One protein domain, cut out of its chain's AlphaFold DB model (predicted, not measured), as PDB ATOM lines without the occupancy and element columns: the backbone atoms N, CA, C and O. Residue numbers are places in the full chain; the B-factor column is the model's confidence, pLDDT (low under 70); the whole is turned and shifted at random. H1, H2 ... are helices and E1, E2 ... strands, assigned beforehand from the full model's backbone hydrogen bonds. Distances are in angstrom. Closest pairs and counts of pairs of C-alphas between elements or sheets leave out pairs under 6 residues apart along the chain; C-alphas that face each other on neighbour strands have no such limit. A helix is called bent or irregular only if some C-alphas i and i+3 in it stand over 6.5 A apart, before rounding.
ATOM      1  N   ARG A   9     104.755 109.050  72.272       92.94
ATOM      2  CA  ARG A   9     104.495 107.681  72.740       92.94
ATOM      3  C   ARG A   9     103.581 107.715  73.950       92.94
ATOM      4  O   ARG A   9     103.764 108.522  74.859       92.94
ATOM      5  N   VAL A  10     102.616 106.805  73.977       93.75
ATOM      6  CA  VAL A  10     101.749 106.596  75.137       93.75
ATOM      7  C   VAL A  10     101.819 105.132  75.530       93.75
ATOM      8  O   VAL A  10     101.396 104.255  74.777       93.75
ATOM      9  N   MET A  11     102.385 104.869  76.703       94.38
ATOM     10  CA  MET A  11     102.457 103.542  77.299       94.38
ATOM     11  C   MET A  11     101.314 103.375  78.293       94.38
ATOM     12  O   MET A  11     101.235 104.107  79.272       94.38
ATOM     13  N   PHE A  12     100.439 102.410  78.041       93.62
ATOM     14  CA  PHE A  12      99.294 102.072  78.875       93.62
ATOM     15  C   PHE A  12      99.655 100.953  79.842       93.62
ATOM     16  O   PHE A  12     100.196  99.926  79.425       93.62
ATOM     17  N   THR A  13      99.309 101.134  81.114       92.75
ATOM     18  CA  THR A  13      99.534 100.165  82.189       92.75
ATOM     19  C   THR A  13      98.297 100.053  83.083       92.75
ATOM     20  O   THR A  13      97.416 100.919  83.073       92.75
ATOM     21  N   SER A  14      98.208  98.961  83.845       90.12
ATOM     22  CA  SER A  14      97.240  98.824  84.935       90.12
ATOM     23  C   SER A  14      97.974  98.928  86.265       90.12
ATOM     24  O   SER A  14      98.941  98.205  86.495       90.12
ATOM     25  N   SER A  15      97.528  99.837  87.127       83.44
ATOM     26  CA  SER A  15      98.054  99.972  88.487       83.44
ATOM     27  C   SER A  15      97.539  98.872  89.423       83.44
ATOM     28  O   SER A  15      98.207  98.524  90.394       83.44
ATOM     29  N   ALA A  16      96.364  98.313  89.117       77.25
ATOM     30  CA  ALA A  16      95.667  97.343  89.958       77.25
ATOM     31  C   ALA A  16      95.917  95.879  89.562       77.25
ATOM     32  O   ALA A  16      95.756  94.992  90.399       77.25
ATOM     33  N   ASP A  17      96.285  95.615  88.305       77.25
ATOM     34  CA  ASP A  17      96.432  94.258  87.777       77.25
ATOM     35  C   ASP A  17      97.759  94.081  87.023       77.25
ATOM     36  O   ASP A  17      97.898  94.440  85.853       77.25
ATOM     37  N   ALA A  18      98.734  93.471  87.701       75.62
ATOM     38  CA  ALA A  18     100.059  93.188  87.149       75.62
ATOM     39  C   ALA A  18     100.050  92.158  86.001       75.62
ATOM     40  O   ALA A  18     101.052  92.017  85.301       75.62
ATOM     41  N   THR A  19      98.939  91.441  85.788       79.25
ATOM     42  CA  THR A  19      98.788  90.508  84.660       79.25
ATOM     43  C   THR A  19      98.447  91.229  83.353       79.25
ATOM     44  O   THR A  19      98.654  90.683  82.265       79.25
ATOM     45  N   VAL A  20      97.991  92.486  83.428       81.56
ATOM     46  CA  VAL A  20      97.728  93.321  82.254       81.56
ATOM     47  C   VAL A  20      99.053  93.788  81.660       81.56
ATOM     48  O   VAL A  20      99.728  94.676  82.182       81.56
ATOM     49  N   ARG A  21      99.423  93.203  80.518       83.81
ATOM     50  CA  ARG A  21     100.652  93.554  79.804       83.81
ATOM     51  C   ARG A  21     100.641  95.024  79.372       83.81
ATOM     52  O   ARG A  21      99.717  95.468  78.691       83.81
ATOM     53  N   ALA A  22     101.712  95.743  79.709       88.50
ATOM     54  CA  ALA A  22     101.923  97.111  79.253       88.50
ATOM     55  C   ALA A  22     101.958  97.183  77.719       88.50
ATOM     56  O   ALA A  22     102.577  96.342  77.058       88.50
ATOM     57  N   LYS A  23     101.309  98.200  77.151       90.94
ATOM     58  CA  LYS A  23     101.239  98.403  75.699       90.94
ATOM     59  C   LYS A  23     101.612  99.835  75.356       90.94
ATOM     60  O   LYS A  23     100.993 100.765  75.860       90.94
ATOM     61  N   THR A  24     102.582 100.003  74.465       92.56
ATOM     62  CA  THR A  24     102.978 101.316  73.947       92.56
ATOM     63  C   THR A  24     102.369 101.538  72.576       92.56
ATOM     64  O   THR A  24     102.513 100.694  71.696       92.56
ATOM     65  N   ILE A  25     101.711 102.681  72.399       92.00
ATOM     66  CA  ILE A  25     101.213 103.160  71.111       92.00
ATOM     67  C   ILE A  25     101.999 104.416  70.737       92.00
ATOM     68  O   ILE A  25     102.098 105.351  71.535       92.00
ATOM     69  N   ALA A  26     102.565 104.426  69.531       92.50
ATOM     70  CA  ALA A  26     103.307 105.556  68.989       92.50
ATOM     71  C   ALA A  26     102.454 106.350  67.993       92.50
ATOM     72  O   ALA A  26     101.642 105.794  67.248       92.50
ATOM     73  N   PHE A  27     102.662 107.662  67.969       92.06
ATOM     74  CA  PHE A  27     101.957 108.597  67.106       92.06
ATOM     75  C   PHE A  27     102.927 109.545  66.413       92.06
ATOM     76  O   PHE A  27     103.983 109.879  66.949       92.06
ATOM     77  N   ARG A  28     102.519 110.023  65.238       91.19
ATOM     78  CA  ARG A  28     103.172 111.097  64.481       91.19
ATOM     79  C   ARG A  28     102.215 112.255  64.256       91.19
ATOM     80  O   ARG A  28     100.997 112.055  64.266       91.19
ATOM     81  N   PHE A  29     102.747 113.440  63.982       87.50
ATOM     82  CA  PHE A  29     101.939 114.555  63.505       87.50
ATOM     83  C   PHE A  29     101.282 114.227  62.165       87.50
ATOM     84  O   PHE A  29     101.931 113.856  61.185       87.50
ATOM     85  N   ASP A  30      99.968 114.410  62.119       84.50
ATOM     86  CA  ASP A  30      99.183 114.315  60.901       84.50
ATOM     87  C   ASP A  30      99.364 115.593  60.077       84.50
ATOM     88  O   ASP A  30      98.578 116.538  60.179       84.50
ATOM     89  N   ARG A  31     100.408 115.618  59.242       80.56
ATOM     90  CA  ARG A  31     100.741 116.767  58.380       80.56
ATOM     91  C   ARG A  31      99.664 117.082  57.333       80.56
ATOM     92  O   ARG A  31      99.713 118.141  56.716       80.56
ATOM     93  N   THR A  32      98.687 116.193  57.125       77.19
ATOM     94  CA  THR A  32      97.561 116.443  56.210       77.19
ATOM     95  C   THR A  32      96.478 117.319  56.842       77.19
ATOM     96  O   THR A  32      95.680 117.937  56.134       77.19
ATOM     97  N   LYS A  33      96.442 117.401  58.178       75.25
ATOM     98  CA  LYS A  33      95.445 118.172  58.919       75.25
ATOM     99  C   LYS A  33      96.049 119.471  59.426       75.25
ATOM    100  O   LYS A  33      97.113 119.491  60.032       75.25
ATOM    101  N   ARG A  34      95.307 120.564  59.240       69.06
ATOM    102  CA  ARG A  34      95.699 121.865  59.788       69.06
ATOM    103  C   ARG A  34      95.703 121.829  61.314       69.06
ATOM    104  O   ARG A  34      94.744 121.355  61.936       69.06
ATOM    105  N   SER A  35      96.768 122.384  61.869       68.81
ATOM    106  CA  SER A  35      96.873 122.823  63.251       68.81
ATOM    107  C   SER A  35      95.746 123.798  63.608       68.81
ATOM    108  O   SER A  35      95.160 124.469  62.748       68.81
ATOM    109  N   LYS A  36      95.382 123.839  64.891       64.94
ATOM    110  CA  LYS A  36      94.379 124.770  65.417       64.94
ATOM    111  C   LYS A  36      94.806 125.289  66.772       64.94
ATOM    112  O   LYS A  36      95.286 124.532  67.602       64.94
ATOM    113  N   LEU A  37      94.535 126.555  67.029       59.25
ATOM    114  CA  LEU A  37      94.678 127.138  68.353       59.25
ATOM    115  C   LEU A  37      93.437 126.803  69.199       59.25
ATOM    116  O   LEU A  37      92.305 126.900  68.722       59.25
ATOM    117  N   VAL A  38      93.652 126.355  70.434       58.38
ATOM    118  CA  VAL A  38      92.618 125.900  71.374       58.38
ATOM    119  C   VAL A  38      92.798 126.637  72.696       58.38
ATOM    120  O   VAL A  38      93.913 126.749  73.195       58.38
ATOM    121  N   ARG A  39      91.698 127.127  73.275       54.75
ATOM    122  CA  ARG A  39      91.684 127.811  74.573       54.75
ATOM    123  C   ARG A  39      90.974 126.951  75.611       54.75
ATOM    124  O   ARG A  39      89.913 126.390  75.334       54.75
ATOM    125  N   ALA A  40      91.541 126.869  76.806       50.16
ATOM    126  CA  ALA A  40      90.869 126.297  77.958       50.16
ATOM    127  C   ALA A  40      89.718 127.214  78.387       50.16
ATOM    128  O   ALA A  40      89.892 128.420  78.560       50.16
ATOM    129  N   THR A  41      88.536 126.631  78.571       42.88
ATOM    130  CA  THR A  41      87.295 127.351  78.886       42.88
ATOM    131  C   THR A  41      87.315 128.061  80.237       42.88
ATOM    132  O   THR A  41      86.574 129.020  80.415       42.88
ATOM    133  N   THR A  42      88.135 127.605  81.183       40.31
ATOM    134  CA  THR A  42      88.123 128.074  82.578       40.31
ATOM    135  C   THR A  42      89.376 128.828  82.999       40.31
ATOM    136  O   THR A  42      89.305 129.664  83.889       40.31
ATOM    137  N   THR A  43      90.523 128.538  82.389       44.06
ATOM    138  CA  THR A  43      91.832 129.043  82.842       44.06
ATOM    139  C   THR A  43      92.444 130.067  81.896       44.06
ATOM    140  O   THR A  43      93.538 130.557  82.158       44.06
ATOM    141  N   GLY A  44      91.798 130.347  80.759       46.97
ATOM    142  CA  GLY A  44      92.319 131.262  79.743       46.97
ATOM    143  C   GLY A  44      93.602 130.785  79.051       46.97
ATOM    144  O   GLY A  44      94.099 131.493  78.183       46.97
ATOM    145  N   THR A  45      94.118 129.597  79.394       53.31
ATOM    146  CA  THR A  45      95.320 129.014  78.792       53.31
ATOM    147  C   THR A  45      95.073 128.665  77.334       53.31
ATOM    148  O   THR A  45      94.068 128.044  76.986       53.31
ATOM    149  N   THR A  46      96.018 129.042  76.483       57.78
ATOM    150  CA  THR A  46      95.946 128.826  75.042       57.78
ATOM    151  C   THR A  46      97.009 127.822  74.636       57.78
ATOM    152  O   THR A  46      98.138 127.878  75.115       57.78
ATOM    153  N   GLY A  47      96.653 126.891  73.761       64.00
ATOM    154  CA  GLY A  47      97.579 125.908  73.231       64.00
ATOM    155  C   GLY A  47      97.367 125.654  71.747       64.00
ATOM    156  O   GLY A  47      96.278 125.821  71.201       64.00
ATOM    157  N   HIS A  48      98.433 125.241  71.085       72.31
ATOM    158  CA  HIS A  48      98.452 124.852  69.693       72.31
ATOM    159  C   HIS A  48      98.187 123.351  69.580       72.31
ATOM    160  O   HIS A  48      98.986 122.528  70.026       72.31
ATOM    161  N   MET A  49      97.034 122.999  69.020       78.44
ATOM    162  CA  MET A  49      96.585 121.632  68.802       78.44
ATOM    163  C   MET A  49      97.002 121.141  67.415       78.44
ATOM    164  O   MET A  49      96.484 121.595  66.391       78.44
ATOM    165  N   THR A  50      97.856 120.128  67.398       82.19
ATOM    166  CA  THR A  50      98.251 119.376  66.208       82.19
ATOM    167  C   THR A  50      97.585 118.005  66.235       82.19
ATOM    168  O   THR A  50      97.524 117.340  67.270       82.19
ATOM    169  N   ARG A  51      97.040 117.563  65.099       87.00
ATOM    170  CA  ARG A  51      96.432 116.229  64.993       87.00
ATOM    171  C   ARG A  51      97.514 115.157  64.961       87.00
ATOM    172  O   ARG A  51      98.580 115.367  64.394       87.00
ATOM    173  N   LEU A  52      97.218 114.019  65.572       89.19
ATOM    174  CA  LEU A  52      98.097 112.862  65.620       89.19
ATOM    175  C   LEU A  52      97.493 111.721  64.812       89.19
ATOM    176  O   LEU A  52      96.291 111.482  64.910       89.19
ATOM    177  N   THR A  53      98.340 110.983  64.104       90.50
ATOM    178  CA  THR A  53      98.000 109.706  63.469       90.50
ATOM    179  C   THR A  53      98.840 108.605  64.104       90.50
ATOM    180  O   THR A  53     100.020 108.805  64.400       90.50
ATOM    181  N   ARG A  54      98.220 107.448  64.355       90.69
ATOM    182  CA  ARG A  54      98.900 106.268  64.902       90.69
ATOM    183  C   ARG A  54      99.962 105.780  63.914       90.69
ATOM    184  O   ARG A  54      99.701 105.706  62.718       90.69
ATOM    185  N   VAL A  55     101.146 105.439  64.412       89.00
ATOM    186  CA  VAL A  55     102.163 104.732  63.620       89.00
ATOM    187  C   VAL A  55     101.712 103.279  63.467       89.00
ATOM    188  O   VAL A  55     101.375 102.640  64.463       89.00
ATOM    189  N   GLU A  56     101.659 102.758  62.240       77.31
ATOM    190  CA  GLU A  56     101.167 101.401  61.936       77.31
ATOM    191  C   GLU A  56     102.177 100.292  62.286       77.31
ATOM    192  O   GLU A  56     102.476  99.428  61.472       77.31
ATOM    193  N   ASP A  57     102.680 100.286  63.521       65.56
ATOM    194  CA  ASP A  57     103.515  99.210  64.061       65.56
ATOM    195  C   ASP A  57     102.716  98.388  65.087       65.56
ATOM    196  O   ASP A  57     102.828  98.564  66.302       65.56
ATOM    197  N   GLY A  58     101.875  97.480  64.585       67.62
ATOM    198  CA  GLY A  58     101.144  96.489  65.385       67.62
ATOM    199  C   GLY A  58      99.649  96.764  65.580       67.62
ATOM    200  O   GLY A  58      99.069  97.692  65.014       67.62
ATOM    201  N   ASP A  59      98.996  95.922  66.389       74.06
ATOM    202  CA  ASP A  59      97.584  96.081  66.721       74.06
ATOM    203  C   ASP A  59      97.433  97.207  67.755       74.06
ATOM    204  O   ASP A  59      97.904  97.114  68.890       74.06
ATOM    205  N   GLY A  60      96.797  98.321  67.388       82.81
ATOM    206  CA  GLY A  60      96.589  99.458  68.298       82.81
ATOM    207  C   GLY A  60      95.572  99.187  69.411       82.81
ATOM    208  O   GLY A  60      94.857 100.091  69.834       82.81
ATOM    209  N   ARG A  61      95.468  97.935  69.859       88.00
ATOM    210  CA  ARG A  61      94.566  97.448  70.895       88.00
ATOM    211  C   ARG A  61      95.231  97.593  72.261       88.00
ATOM    212  O   ARG A  61      96.386  97.215  72.450       88.00
ATOM    213  N   VAL A  62      94.481  98.120  73.222       89.25
ATOM    214  CA  VAL A  62      94.883  98.252  74.628       89.25
ATOM    215  C   VAL A  62      93.833  97.609  75.528       89.25
ATOM    216  O   VAL A  62      92.652  97.554  75.180       89.25
ATOM    217  N   SER A  63      94.248  97.098  76.686       88.56
ATOM    218  CA  SER A  63      93.309  96.548  77.669       88.56
ATOM    219  C   SER A  63      92.443  97.657  78.270       88.56
ATOM    220  O   SER A  63      92.937  98.717  78.653       88.56
ATOM    221  N   ARG A  64      91.142  97.394  78.422       87.88
ATOM    222  CA  ARG A  64      90.195  98.266  79.133       87.88
ATOM    223  C   ARG A  64      90.489  98.338  80.632       87.88
ATOM    224  O   ARG A  64      89.985  99.247  81.286       87.88
ATOM    225  N   ALA A  65      91.274  97.398  81.166       87.56
ATOM    226  CA  ALA A  65      91.735  97.392  82.555       87.56
ATOM    227  C   ALA A  65      92.918  98.345  82.807       87.56
ATOM    228  O   ALA A  65      93.285  98.565  83.962       87.56
ATOM    229  N   CYS A  66      93.510  98.922  81.754       89.75
ATOM    230  CA  CYS A  66      94.490  99.986  81.920       89.75
ATOM    231  C   CYS A  66      93.814 101.229  82.515       89.75
ATOM    232  O   CYS A  66      92.785 101.704  82.024       89.75
ATOM    233  N   ASP A  67      94.418 101.759  83.568       90.50
ATOM    234  CA  ASP A  67      93.945 102.921  84.322       90.50
ATOM    235  C   ASP A  67      94.991 104.037  84.386       90.50
ATOM    236  O   ASP A  67      94.676 105.140  84.828       90.50
ATOM    237  N   THR A  68      96.207 103.765  83.913       91.94
ATOM    238  CA  THR A  68      97.354 104.660  83.990       91.94
ATOM    239  C   THR A  68      98.083 104.674  82.653       91.94
ATOM    240  O   THR A  68      98.085 103.697  81.898       91.94
ATOM    241  N   CYS A  69      98.701 105.805  82.333       92.75
ATOM    242  CA  CYS A  69      99.548 105.941  81.164       92.75
ATOM    243  C   CYS A  69     100.790 106.783  81.449       92.75
ATOM    244  O   CYS A  69     100.736 107.752  82.208       92.75
ATOM    245  N   LEU A  70     101.900 106.415  80.815       93.62
ATOM    246  CA  LEU A  70     103.101 107.232  80.695       93.62
ATOM    247  C   LEU A  70     103.115 107.850  79.296       93.62
ATOM    248  O   LEU A  70     103.066 107.135  78.295       93.62
ATOM    249  N   ILE A  71     103.170 109.175  79.243       92.56
ATOM    250  CA  ILE A  71     103.236 109.955  78.015       92.56
ATOM    251  C   ILE A  71     104.673 110.429  77.837       92.56
ATOM    252  O   ILE A  71     105.270 110.960  78.773       92.56
ATOM    253  N   GLU A  72     105.202 110.262  76.632       90.62
ATOM    254  CA  GLU A  72     106.488 110.792  76.194       90.62
ATOM    255  C   GLU A  72     106.288 111.633  74.931       90.62
ATOM    256  O   GLU A  72     105.713 111.161  73.949       90.62
ATOM    257  N   ILE A  73     106.763 112.876  74.965       87.69
ATOM    258  CA  ILE A  73     106.735 113.829  73.853       87.69
ATOM    259  C   ILE A  73     108.140 114.406  73.755       87.69
ATOM    260  O   ILE A  73     108.495 115.223  74.597       87.69
ATOM    261  N   HIS A  74     108.942 113.970  72.780       76.75
ATOM    262  CA  HIS A  74     110.272 114.540  72.495       76.75
ATOM    263  C   HIS A  74     111.067 114.952  73.757       76.75
ATOM    264  O   HIS A  74     111.393 116.120  73.941       76.75
ATOM    265  N   GLY A  75     111.291 114.007  74.683       70.44
ATOM    266  CA  GLY A  75     112.027 114.227  75.940       70.44
ATOM    267  C   GLY A  75     111.188 114.653  77.157       70.44
ATOM    268  O   GLY A  75     111.596 114.409  78.293       70.44
ATOM    269  N   VAL A  76     109.984 115.199  76.969       77.44
ATOM    270  CA  VAL A  76     109.044 115.497  78.063       77.44
ATOM    271  C   VAL A  76     108.270 114.239  78.425       77.44
ATOM    272  O   VAL A  76     107.568 113.666  77.590       77.44
ATOM    273  N   ARG A  77     108.364 113.817  79.691       87.00
ATOM    274  CA  ARG A  77     107.674 112.626  80.202       87.00
ATOM    275  C   ARG A  77     106.775 112.952  81.384       87.00
ATOM    276  O   ARG A  77     107.179 113.657  82.308       87.00
ATOM    277  N   PHE A  78     105.558 112.417  81.376       87.94
ATOM    278  CA  PHE A  78     104.642 112.534  82.508       87.94
ATOM    279  C   PHE A  78     103.656 111.368  82.578       87.94
ATOM    280  O   PHE A  78     103.220 110.834  81.563       87.94
ATOM    281  N   THR A  79     103.286 110.996  83.803       90.06
ATOM    282  CA  THR A  79     102.343 109.905  84.083       90.06
ATOM    283  C   THR A  79     100.971 110.462  84.440       90.06
ATOM    284  O   THR A  79     100.876 111.439  85.189       90.06
ATOM    285  N   ARG A  80      99.894 109.856  83.932       90.94
ATOM    286  CA  ARG A  80      98.512 110.262  84.225       90.94
ATOM    287  C   ARG A  80      97.591 109.067  84.421       90.94
ATOM    288  O   ARG A  80      97.726 108.056  83.733       90.94
ATOM    289  N   SER A  81      96.625 109.224  85.323       89.62
ATOM    290  CA  SER A  81      95.454 108.356  85.371       89.62
ATOM    291  C   SER A  81      94.580 108.603  84.140       89.62
ATOM    292  O   SER A  81      94.511 109.713  83.603       89.62
ATOM    293  N   ILE A  82      93.925 107.550  83.664       87.19
ATOM    294  CA  ILE A  82      93.044 107.606  82.503       87.19
ATOM    295  C   ILE A  82      91.624 107.857  82.994       87.19
ATOM    296  O   ILE A  82      90.946 106.954  83.494       87.19
ATOM    297  N   GLU A  83      91.161 109.089  82.807       81.62
ATOM    298  CA  GLU A  83      89.820 109.502  83.196       81.62
ATOM    299  C   GLU A  83      89.024 110.070  82.012       81.62
ATOM    300  O   GLU A  83      89.522 110.912  81.262       81.62
ATOM    301  N   PRO A  84      87.768 109.626  81.813       83.62
ATOM    302  CA  PRO A  84      87.113 108.482  82.466       83.62
ATOM    303  C   PRO A  84      87.812 107.126  82.197       83.62
ATOM    304  O   PRO A  84      88.457 106.953  81.167       83.62
ATOM    305  N   ARG A  85      87.650 106.125  83.076       85.56
ATOM    306  CA  ARG A  85      88.267 104.789  82.887       85.56
ATOM    307  C   ARG A  85      87.898 104.152  81.535       85.56
ATOM    308  O   ARG A  85      86.781 104.338  81.040       85.56
ATOM    309  N   LEU A  86      88.811 103.364  80.957       84.94
ATOM    310  CA  LEU A  86      88.594 102.684  79.667       84.94
ATOM    311  C   LEU A  86      87.500 101.607  79.733       84.94
ATOM    312  O   LEU A  86      86.815 101.370  78.741       84.94
ATOM    313  N   THR A  87      87.249 101.027  80.910       81.00
ATOM    314  CA  THR A  87      86.117 100.112  81.150       81.00
ATOM    315  C   THR A  87      84.750 100.726  80.841       81.00
ATOM    316  O   THR A  87      83.814  99.990  80.544       81.00
ATOM    317  N   LYS A  88      84.626 102.061  80.863       77.12
ATOM    318  CA  LYS A  88      83.383 102.778  80.534       77.12
ATOM    319  C   LYS A  88      83.121 102.913  79.029       77.12
ATOM    320  O   LYS A  88      82.121 103.512  78.650       77.12
ATOM    321  N   ILE A  89      84.007 102.421  78.165       75.25
ATOM    322  CA  ILE A  89      83.799 102.429  76.712       75.25
ATOM    323  C   ILE A  89      82.935 101.213  76.367       75.25
ATOM    324  O   ILE A  89      83.434 100.090  76.329       75.25
ATOM    325  N   VAL A  90      81.627 101.424  76.189       64.06
ATOM    326  CA  VAL A  90      80.646 100.333  76.024       64.06
ATOM    327  C   VAL A  90      80.144 100.200  74.579       64.06
ATOM    328  O   VAL A  90      79.943  99.075  74.131       64.06
ATOM    329  N   ASP A  91      80.000 101.300  73.830       58.03
ATOM    330  CA  ASP A  91      79.414 101.297  72.478       58.03
ATOM    331  C   ASP A  91      80.480 101.376  71.361       58.03
ATOM    332  O   ASP A  91      81.436 102.146  71.428       58.03
ATOM    333  N   ALA A  92      80.291 100.580  70.304       48.94
ATOM    334  CA  ALA A  92      81.115 100.543  69.097       48.94
ATOM    335  C   ALA A  92      80.929 101.748  68.164       48.94
ATOM    336  O   ALA A  92      81.734 101.935  67.250       48.94
ATOM    337  N   ARG A  93      79.870 102.542  68.354       45.72
ATOM    338  CA  ARG A  93      79.582 103.732  67.536       45.72
ATOM    339  C   ARG A  93      80.066 105.033  68.163       45.72
ATOM    340  O   ARG A  93      80.187 106.031  67.453       45.72
ATOM    341  N   GLU A  94      80.356 105.033  69.461       50.53
ATOM    342  CA  GLU A  94      80.755 106.235  70.179       50.53
ATOM    343  C   GLU A  94      82.282 106.316  70.263       50.53
ATOM    344  O   GLU A  94      82.947 105.519  70.923       50.53
ATOM    345  N   VAL A  95      82.861 107.291  69.560       59.28
ATOM    346  CA  VAL A  95      84.294 107.573  69.668       59.28
ATOM    347  C   VAL A  95      84.544 108.253  71.008       59.28
ATOM    348  O   VAL A  95      84.318 109.454  71.166       59.28
ATOM    349  N   ALA A  96      85.022 107.480  71.980       73.38
ATOM    350  CA  ALA A  96      85.307 107.970  73.316       73.38
ATOM    351  C   ALA A  96      86.644 108.722  73.326       73.38
ATOM    352  O   ALA A  96      87.679 108.190  72.925       73.38
ATOM    353  N   GLN A  97      86.633 109.966  73.796       80.75
ATOM    354  CA  GLN A  97      87.836 110.787  73.926       80.75
ATOM    355  C   GLN A  97      88.355 110.742  75.362       80.75
ATOM    356  O   GLN A  97      87.561 110.794  76.305       80.75
ATOM    357  N   ARG A  98      89.675 110.653  75.536       81.75
ATOM    358  CA  ARG A  98      90.344 110.833  76.832       81.75
ATOM    359  C   ARG A  98      91.423 111.882  76.693       81.75
ATOM    360  O   ARG A  98      92.252 111.784  75.790       81.75
ATOM    361  N   GLN A  99      91.384 112.876  77.568       83.56
ATOM    362  CA  GLN A  99      92.442 113.865  77.679       83.56
ATOM    363  C   GLN A  99      93.423 113.410  78.754       83.56
ATOM    364  O   GLN A  99      93.030 113.059  79.862       83.56
ATOM    365  N   LEU A 100      94.699 113.422  78.405       85.81
ATOM    366  CA  LEU A 100      95.810 113.020  79.242       85.81
ATOM    367  C   LEU A 100      96.671 114.260  79.478       85.81
ATOM    368  O   LEU A 100      97.296 114.785  78.554       85.81
ATOM    369  N   GLY A 101      96.677 114.734  80.720       80.50
ATOM    370  CA  GLY A 101      97.398 115.942  81.109       80.50
ATOM    371  C   GLY A 101      96.661 117.241  80.782       80.50
ATOM    372  O   GLY A 101      95.545 117.266  80.250       80.50
ATOM    373  N   THR A 102      97.302 118.344  81.154       75.56
ATOM    374  CA  THR A 102      96.786 119.700  80.984       75.56
ATOM    375  C   THR A 102      97.920 120.645  80.599       75.56
ATOM    376  O   THR A 102      99.080 120.441  80.969       75.56
ATOM    377  N   LEU A 103      97.572 121.726  79.895       69.12
ATOM    378  CA  LEU A 103      98.534 122.772  79.540       69.12
ATOM    379  C   LEU A 103      99.168 123.430  80.774       69.12
ATOM    380  O   LEU A 103     100.321 123.836  80.713       69.12
ATOM    381  N   ALA A 104      98.439 123.510  81.889       65.88
ATOM    382  CA  ALA A 104      98.912 124.157  83.108       65.88
ATOM    383  C   ALA A 104     100.019 123.372  83.829       65.88
ATOM    384  O   ALA A 104     100.861 123.975  84.480       65.88
ATOM    385  N   GLU A 105     100.016 122.039  83.744       71.19
ATOM    386  CA  GLU A 105     100.945 121.208  84.523       71.19
ATOM    387  C   GLU A 105     102.267 120.942  83.800       71.19
ATOM    388  O   GLU A 105     103.324 120.872  84.426       71.19
ATOM    389  N   ARG A 106     102.206 120.680  82.489       74.19
ATOM    390  CA  ARG A 106     103.367 120.254  81.689       74.19
ATOM    391  C   ARG A 106     103.467 120.970  80.350       74.19
ATOM    392  O   ARG A 106     104.287 120.580  79.529       74.19
ATOM    393  N   GLY A 107     102.633 121.978  80.103       74.44
ATOM    394  CA  GLY A 107     102.598 122.653  78.808       74.44
ATOM    395  C   GLY A 107     102.065 121.791  77.672       74.44
ATOM    396  O   GLY A 107     102.131 122.208  76.524       74.44
ATOM    397  N   ALA A 108     101.538 120.603  77.969       82.62
ATOM    398  CA  ALA A 108     101.065 119.661  76.972       82.62
ATOM    399  C   ALA A 108      99.841 118.889  77.469       82.62
ATOM    400  O   ALA A 108      99.755 118.483  78.627       82.62
ATOM    401  N   ALA A 109      98.907 118.649  76.556       85.62
ATOM    402  CA  ALA A 109      97.774 117.761  76.753       85.62
ATOM    403  C   ALA A 109      97.626 116.860  75.526       85.62
ATOM    404  O   ALA A 109      97.552 117.342  74.394       85.62
ATOM    405  N   VAL A 110      97.562 115.549  75.750       88.81
ATOM    406  CA  VAL A 110      97.346 114.561  74.688       88.81
ATOM    407  C   VAL A 110      95.910 114.079  74.765       88.81
ATOM    408  O   VAL A 110      95.477 113.549  75.781       88.81
ATOM    409  N   GLN A 111      95.155 114.243  73.687       89.00
ATOM    410  CA  GLN A 111      93.791 113.751  73.583       89.00
ATOM    411  C   GLN A 111      93.753 112.548  72.649       89.00
ATOM    412  O   GLN A 111      94.040 112.681  71.463       89.00
ATOM    413  N   LEU A 112      93.378 111.382  73.166       87.75
ATOM    414  CA  LEU A 112      93.295 110.148  72.388       87.75
ATOM    415  C   LEU A 112      91.846 109.754  72.137       87.75
ATOM    416  O   LEU A 112      90.979 109.929  73.000       87.75
ATOM    417  N   ARG A 113      91.592 109.215  70.943       87.56
ATOM    418  CA  ARG A 113      90.295 108.671  70.541       87.56
ATOM    419  C   ARG A 113      90.337 107.154  70.579       87.56
ATOM    420  O   ARG A 113      91.222 106.536  69.993       87.56
ATOM    421  N   PHE A 114      89.340 106.577  71.232       84.75
ATOM    422  CA  PHE A 114      89.189 105.140  71.374       84.75
ATOM    423  C   PHE A 114      87.934 104.677  70.639       84.75
ATOM    424  O   PHE A 114      86.883 105.316  70.718       84.75
ATOM    425  N   GLY A 115      88.064 103.564  69.928       78.81
ATOM    426  CA  GLY A 115      86.971 102.815  69.328       78.81
ATOM    427  C   GLY A 115      86.834 101.445  69.980       78.81
ATOM    428  O   GLY A 115      87.702 100.992  70.735       78.81
ATOM    429  N   ASN A 116      85.735 100.760  69.685       73.94
ATOM    430  CA  ASN A 116      85.611  99.360  70.063       73.94
ATOM    431  C   ASN A 116      86.404  98.486  69.083       73.94
ATOM    432  O   ASN A 116      86.333  98.702  67.874       73.94
ATOM    433  N   ALA A 117      87.130  97.492  69.596       67.75
ATOM    434  CA  ALA A 117      87.772  96.502  68.742       67.75
ATOM    435  C   ALA A 117      86.669  95.643  68.099       67.75
ATOM    436  O   ALA A 117      85.894  95.005  68.810       67.75
ATOM    437  N   ARG A 118      86.548  95.674  66.766       59.91
ATOM    438  CA  ARG A 118      85.680  94.733  66.044       59.91
ATOM    439  C   ARG A 118      86.354  93.354  66.074       59.91
ATOM    440  O   ARG A 118      87.513  93.265  65.666       59.91
ATOM    441  N   ASP A 119      85.663  92.376  66.668       53.94
ATOM    442  CA  ASP A 119      85.715  90.910  66.457       53.94
ATOM    443  C   ASP A 119      85.666  90.074  67.760       53.94
ATOM    444  O   ASP A 119      85.970  90.550  68.858       53.94
ATOM    445  N   ASP A 120      85.207  88.828  67.598       52.75
ATOM    446  CA  ASP A 120      84.429  87.963  68.510       52.75
ATOM    447  C   ASP A 120      85.077  87.495  69.834       52.75
ATOM    448  O   ASP A 120      84.417  86.846  70.645       52.75
ATOM    449  N   ASP A 121      86.307  87.911  70.137       52.25
ATOM    450  CA  ASP A 121      86.989  87.626  71.417       52.25
ATOM    451  C   ASP A 121      86.860  88.790  72.436       52.25
ATOM    452  O   ASP A 121      87.420  88.777  73.538       52.25
ATOM    453  N   GLY A 122      86.126  89.843  72.056       55.00
ATOM    454  CA  GLY A 122      86.143  91.202  72.613       55.00
ATOM    455  C   GLY A 122      85.492  91.449  73.982       55.00
ATOM    456  O   GLY A 122      84.685  92.369  74.121       55.00
ATOM    457  N   ARG A 123      85.888  90.732  75.039       58.09
ATOM    458  CA  ARG A 123      85.557  91.116  76.433       58.09
ATOM    459  C   ARG A 123      86.769  91.655  77.188       58.09
ATOM    460  O   ARG A 123      87.125  91.136  78.236       58.09
ATOM    461  N   GLY A 124      87.419  92.705  76.690       75.88
ATOM    462  CA  GLY A 124      88.465  93.326  77.510       75.88
ATOM    463  C   GLY A 124      89.366  94.361  76.871       75.88
ATOM    464  O   GLY A 124      90.125  94.981  77.602       75.88
ATOM    465  N   THR A 125      89.300  94.595  75.562       83.88
ATOM    466  CA  THR A 125      90.190  95.548  74.878       83.88
ATOM    467  C   THR A 125      89.412  96.667  74.180       83.88
ATOM    468  O   THR A 125      88.203  96.577  73.951       83.88
ATOM    469  N   CYS A 126      90.090  97.778  73.911       86.00
ATOM    470  CA  CYS A 126      89.620  98.855  73.045       86.00
ATOM    471  C   CYS A 126      90.722  99.224  72.049       86.00
ATOM    472  O   CYS A 126      91.906  98.995  72.300       86.00
ATOM    473  N   GLU A 127      90.332  99.764  70.899       87.06
ATOM    474  CA  GLU A 127      91.278 100.208  69.882       87.06
ATOM    475  C   GLU A 127      91.583 101.695  70.057       87.06
ATOM    476  O   GLU A 127      90.674 102.519  70.143       87.06
ATOM    477  N   VAL A 128      92.866 102.047  70.075       88.88
ATOM    478  CA  VAL A 128      93.330 103.430  69.989       88.88
ATOM    479  C   VAL A 128      93.384 103.822  68.517       88.88
ATOM    480  O   VAL A 128      94.151 103.245  67.743       88.88
ATOM    481  N   LEU A 129      92.544 104.781  68.133       86.81
ATOM    482  CA  LEU A 129      92.337 105.164  66.738       86.81
ATOM    483  C   LEU A 129      93.376 106.199  66.301       86.81
ATOM    484  O   LEU A 129      94.207 105.945  65.436       86.81
ATOM    485  N   ASP A 130      93.322 107.375  66.918       86.06
ATOM    486  CA  ASP A 130      94.183 108.519  66.638       86.06
ATOM    487  C   ASP A 130      94.143 109.508  67.819       86.06
ATOM    488  O   ASP A 130      93.626 109.188  68.898       86.06
ATOM    489  N   GLY A 131      94.685 110.715  67.639       88.38
ATOM    490  CA  GLY A 131      94.651 111.709  68.703       88.38
ATOM    491  C   GLY A 131      94.911 113.147  68.278       88.38
ATOM    492  O   GLY A 131      94.843 113.528  67.105       88.38
ATOM    493  N   ALA A 132      95.189 113.972  69.273       87.44
ATOM    494  CA  ALA A 132      95.672 115.329  69.126       87.44
ATOM    495  C   ALA A 132      96.643 115.646  70.263       87.44
ATOM    496  O   ALA A 132      96.427 115.236  71.402       87.44
ATOM    497  N   LEU A 133      97.691 116.396  69.952       87.12
ATOM    498  CA  LEU A 133      98.599 116.978  70.925       87.12
ATOM    499  C   LEU A 133      98.329 118.475  70.975       87.12
ATOM    500  O   LEU A 133      98.423 119.140  69.949       87.12
ATOM    501  N   THR A 134      97.996 118.994  72.150       81.94
ATOM    502  CA  THR A 134      97.889 120.435  72.392       81.94
ATOM    503  C   THR A 134      99.075 120.875  73.224       81.94
ATOM    504  O   THR A 134      99.298 120.304  74.287       81.94
ATOM    505  N   ILE A 135      99.816 121.873  72.753       76.62
ATOM    506  CA  ILE A 135     101.002 122.408  73.428       76.62
ATOM    507  C   ILE A 135     100.796 123.878  73.755       76.62
ATOM    508  O   ILE A 135     100.395 124.639  72.884       76.62
ATOM    509  N   ASP A 136     101.108 124.286  74.979       72.81
ATOM    510  CA  ASP A 136     101.363 125.682  75.317       72.81
ATOM    511  C   ASP A 136     102.838 125.960  74.977       72.81
ATOM    512  O   ASP A 136     103.723 125.532  75.725       72.81
ATOM    513  N   PRO A 137     103.133 126.632  73.845       63.31
ATOM    514  CA  PRO A 137     104.509 126.895  73.422       63.31
ATOM    515  C   PRO A 137     105.244 127.833  74.390       63.31
ATOM    516  O   PRO A 137     106.460 127.975  74.304       63.31
ATOM    517  N   LEU A 138     104.510 128.476  75.300       59.84
ATOM    518  CA  LEU A 138     105.034 129.396  76.299       59.84
ATOM    519  C   LEU A 138     105.413 128.689  77.606       59.84
ATOM    520  O   LEU A 138     105.990 129.317  78.491       59.84
ATOM    521  N   HIS A 139     105.055 127.414  77.769       66.06
ATOM    522  CA  HIS A 139     105.271 126.699  79.018       66.06
ATOM    523  C   HIS A 139     106.727 126.194  79.132       66.06
ATOM    524  O   HIS A 139     107.190 125.507  78.218       66.06
ATOM    525  N   PRO A 140     107.436 126.416  80.261       61.28
ATOM    526  CA  PRO A 140     108.857 126.062  80.406       61.28
ATOM    527  C   PRO A 140     109.180 124.592  80.114       61.28
ATOM    528  O   PRO A 140     110.171 124.281  79.464       61.28
ATOM    529  N   ALA A 141     108.307 123.669  80.533       65.62
ATOM    530  CA  ALA A 141     108.494 122.236  80.276       65.62
ATOM    531  C   ALA A 141     108.586 121.873  78.779       65.62
ATOM    532  O   ALA A 141     109.166 120.844  78.453       65.62
ATOM    533  N   MET A 142     108.057 122.705  77.875       70.06
ATOM    534  CA  MET A 142     108.075 122.448  76.431       70.06
ATOM    535  C   MET A 142     109.393 122.843  75.758       70.06
ATOM    536  O   MET A 142     109.579 122.569  74.574       70.06
ATOM    537  N   GLU A 143     110.337 123.428  76.498       58.94
ATOM    538  CA  GLU A 143     111.674 123.732  75.987       58.94
ATOM    539  C   GLU A 143     112.489 122.483  75.661       58.94
ATOM    540  O   GLU A 143     113.223 122.489  74.679       58.94
ATOM    541  N   ALA A 144     112.319 121.388  76.410       60.47
ATOM    542  CA  ALA A 144     112.957 120.112  76.073       60.47
ATOM    543  C   ALA A 144     112.502 119.592  74.696       60.47
ATOM    544  O   ALA A 144     113.247 118.898  74.010       60.47
ATOM    545  N   CYS A 145     111.305 119.993  74.252       60.16
ATOM    546  CA  CYS A 145     110.798 119.684  72.922       60.16
ATOM    547  C   CYS A 145     111.232 120.699  71.856       60.16
ATOM    548  O   CYS A 145     110.970 120.458  70.681       60.16
ATOM    549  N   ALA A 146     111.865 121.825  72.211       56.81
ATOM    550  CA  ALA A 146     112.165 122.924  71.290       56.81
ATOM    551  C   ALA A 146     112.979 122.476  70.072       56.81
ATOM    552  O   ALA A 146     112.635 122.841  68.956       56.81
ATOM    553  N   SER A 147     114.008 121.649  70.263       53.12
ATOM    554  CA  SER A 147     114.867 121.182  69.166       53.12
ATOM    555  C   SER A 147     114.129 120.248  68.197       53.12
ATOM    556  O   SER A 147     114.352 120.307  66.991       53.12
ATOM    557  N   ALA A 148     113.203 119.422  68.700       54.66
ATOM    558  CA  ALA A 148     112.465 118.438  67.899       54.66
ATOM    559  C   ALA A 148     111.130 118.967  67.340       54.66
ATOM    560  O   ALA A 148     110.641 118.502  66.312       54.66
ATOM    561  N   MET A 149     110.537 119.954  68.010       62.81
ATOM    562  CA  MET A 149     109.236 120.543  67.695       62.81
ATOM    563  C   MET A 149     109.329 122.025  67.326       62.81
ATOM    564  O   MET A 149     108.307 122.712  67.340       62.81
ATOM    565  N   CYS A 150     110.527 122.521  66.993       60.16
ATOM    566  CA  CYS A 150     110.821 123.938  66.757       60.16
ATOM    567  C   CYS A 150     109.773 124.613  65.868       60.16
ATOM    568  O   CYS A 150     109.228 125.651  66.227       60.16
ATOM    569  N   GLU A 151     109.409 123.978  64.750       59.69
ATOM    570  CA  GLU A 151     108.400 124.501  63.827       59.69
ATOM    571  C   GLU A 151     106.999 124.573  64.442       59.69
ATOM    572  O   GLU A 151     106.320 125.577  64.258       59.69
ATOM    573  N   VAL A 152     106.579 123.565  65.215       59.34
ATOM    574  CA  VAL A 152     105.254 123.520  65.862       59.34
ATOM    575  C   VAL A 152     105.168 124.541  66.994       59.34
ATOM    576  O   VAL A 152     104.147 125.207  67.158       59.34
ATOM    577  N   VAL A 153     106.247 124.695  67.763       60.44
ATOM    578  CA  VAL A 153     106.343 125.684  68.843       60.44
ATOM    579  C   VAL A 153     106.402 127.098  68.259       60.44
ATOM    580  O   VAL A 153     105.685 127.977  68.730       60.44
ATOM    581  N   ALA A 154     107.172 127.318  67.190       58.88
ATOM    582  CA  ALA A 154     107.245 128.601  66.491       58.88
ATOM    583  C   ALA A 154     105.948 128.954  65.743       58.88
ATOM    584  O   ALA A 154     105.555 130.118  65.700       58.88
ATOM    585  N   GLU A 155     105.261 127.985  65.132       58.88
ATOM    586  CA  GLU A 155     103.926 128.169  64.548       58.88
ATOM    587  C   GLU A 155     102.894 128.482  65.636       58.88
ATOM    588  O   GLU A 155     102.121 129.425  65.479       58.88
ATOM    589  N   GLY A 156     102.934 127.774  66.768       57.19
ATOM    590  CA  GLY A 156     102.098 128.053  67.932       57.19
ATOM    591  C   GLY A 156     102.318 129.458  68.488       57.19
ATOM    592  O   GLY A 156     101.350 130.189  68.683       57.19
ATOM    593  N   ALA A 157     103.575 129.873  68.661       56.19
ATOM    594  CA  ALA A 157     103.936 131.216  69.111       56.19
ATOM    595  C   ALA A 157     103.461 132.308  68.136       56.19
ATOM    596  O   ALA A 157     102.838 133.278  68.556       56.19
ATOM    597  N   ARG A 158     103.665 132.125  66.823       55.12
ATOM    598  CA  ARG A 158     103.144 133.044  65.789       55.12
ATOM    599  C   ARG A 158     101.613 133.083  65.754       55.12
ATOM    600  O   ARG A 158     101.018 134.122  65.483       55.12
ATOM    601  N   SER A 159     100.967 131.955  66.036       47.94
ATOM    602  CA  SER A 159      99.505 131.848  66.074       47.94
ATOM    603  C   SER A 159      98.896 132.531  67.300       47.94
ATOM    604  O   SER A 159      97.765 133.005  67.223       47.94
TER     605      SER A 159
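Overview. This is residues 9 to 159 of the 417 residues of an uncharacterized protein of Ostreococcus lucimarinus (strain CCE9901) (UniProt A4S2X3). Picture a small barrel of strands, nearly closed, made from one strongly twisted sheet, with the bent helix H2 at one end. Going round it, E7, E6, E1, E2, E4, E10, E9 and E8 follow one another, and the ring is left unpaired between E7 and E8; E3 and E5 pair with E4 and E10, and H1 is a short turn at the same end as H2. The printed part has 151 residues, with ten named strands and two named helices in the order E1 E2 E3 E4 E5 E6 E7 E8 H1 E9 E10 H2, and its class is mixed, helices and strands. The sheet is branched and its neighbour pairs are antiparallel. The whole is compact, with a radius of gyration of the C-alphas of 15.6 A, but elongated in outline, with spans of 49 by 32 by 31 A.

Along the chain. Begin with E10, residues 125 to 135, the longest strand: find C-alpha 125 at (90.190, 95.548, 74.878) and follow it over 29.0 A to C-alpha 135 at (101.002, 122.408, 73.428), through a bend of 59 degrees at residue 129. Look next for E9, residues 108 to 116, 26.4 A long, and E4, residues 46 to 54, 24.9 A. E8 is residues 96 to 100, E5 residues 61 to 63 and E3 residues 36 to 39. E2, residues 23 to 29, is 20.3 A long. E1 is residues 9 to 13 and begins at C-alpha 9, (104.495, 107.681, 72.740). E6 is residues 68 to 73, 16.6 A, and E7 residues 76 to 81, 17.0 A. H1 is residues 103 to 106. By its hydrogen bonds H2, residues 140 to 159, was assigned as one helix, but it is bent, with C-alphas 148 and 151 8.4 A apart: arm H2a is residues 140 to 148, itself irregular with C-alphas 144 and 147 7.2 A apart, and arm H2b is residues 151 to 159.

Arrangement. Start at E10, where E4 and E5 lie on one side and E9 on the other side. E9 and E10 form a hairpin; look at N 111 and O 132, 2.8 A. Across E4 and E10, N 50 and O 133 are 2.8 A apart, and across E5 and E10, N 62 and O 126 are 2.9 A apart. E8 is an edge strand beside E9, with N 98 and O 112 at 2.9 A. E3 and E4 are a hairpin, with N 38 and O 47 at 2.8 A. The pairing of E4 is staggered: residues 52 to 54 pair with E2, where N 28 and O 53 are 2.9 A apart. E1 and E2 are a hairpin, with N 10 and O 25 at 2.9 A; E1 and E6 show N 11 and O 70 at 2.9 A; the hairpin E6 and E7 shows N 71 and O 78 at 2.9 A. The closest C-alphas of the edge strands E7 and E8, Arg 80 and Leu 100, are 6.3 A apart. H2b is on the sheet at a height of 9.1 A, over E4, and runs slantwise to the strands, only just, at 30.2 degrees on the local plane; its closest C-alphas with E4 are those of His 48 and Gly 156, 5.2 A. H2a only grazes the sheet, with residues 141 to 148. H2a and H2b are close but not clearly touching, at a steep tilt of 54 degrees, opposite ways; their closest C-alphas, Ala 146 and Val 153, are 6.9 A apart. H1 is on the opposite face from H2b, at a height of 6.2 A. In H2b every O i to N i+4 pair is within hydrogen-bond range; in H2a 1 of 5 is, beside 4 of 6 O i to N i+3 pairs, and H1 is too short for an O i to N i+4 pair.

Size, cuts and confidence. The two C-alphas farthest apart are those of Asp 120 and Arg 158, 48.9 A. The printed part has no cut. The link from E7 to E8, residues 82 to 95, is long. The mean pLDDT of the printed part is 75.1; look for values under 70 at, among others, residues 34 to 47, 117 to 123 and 143 to 159.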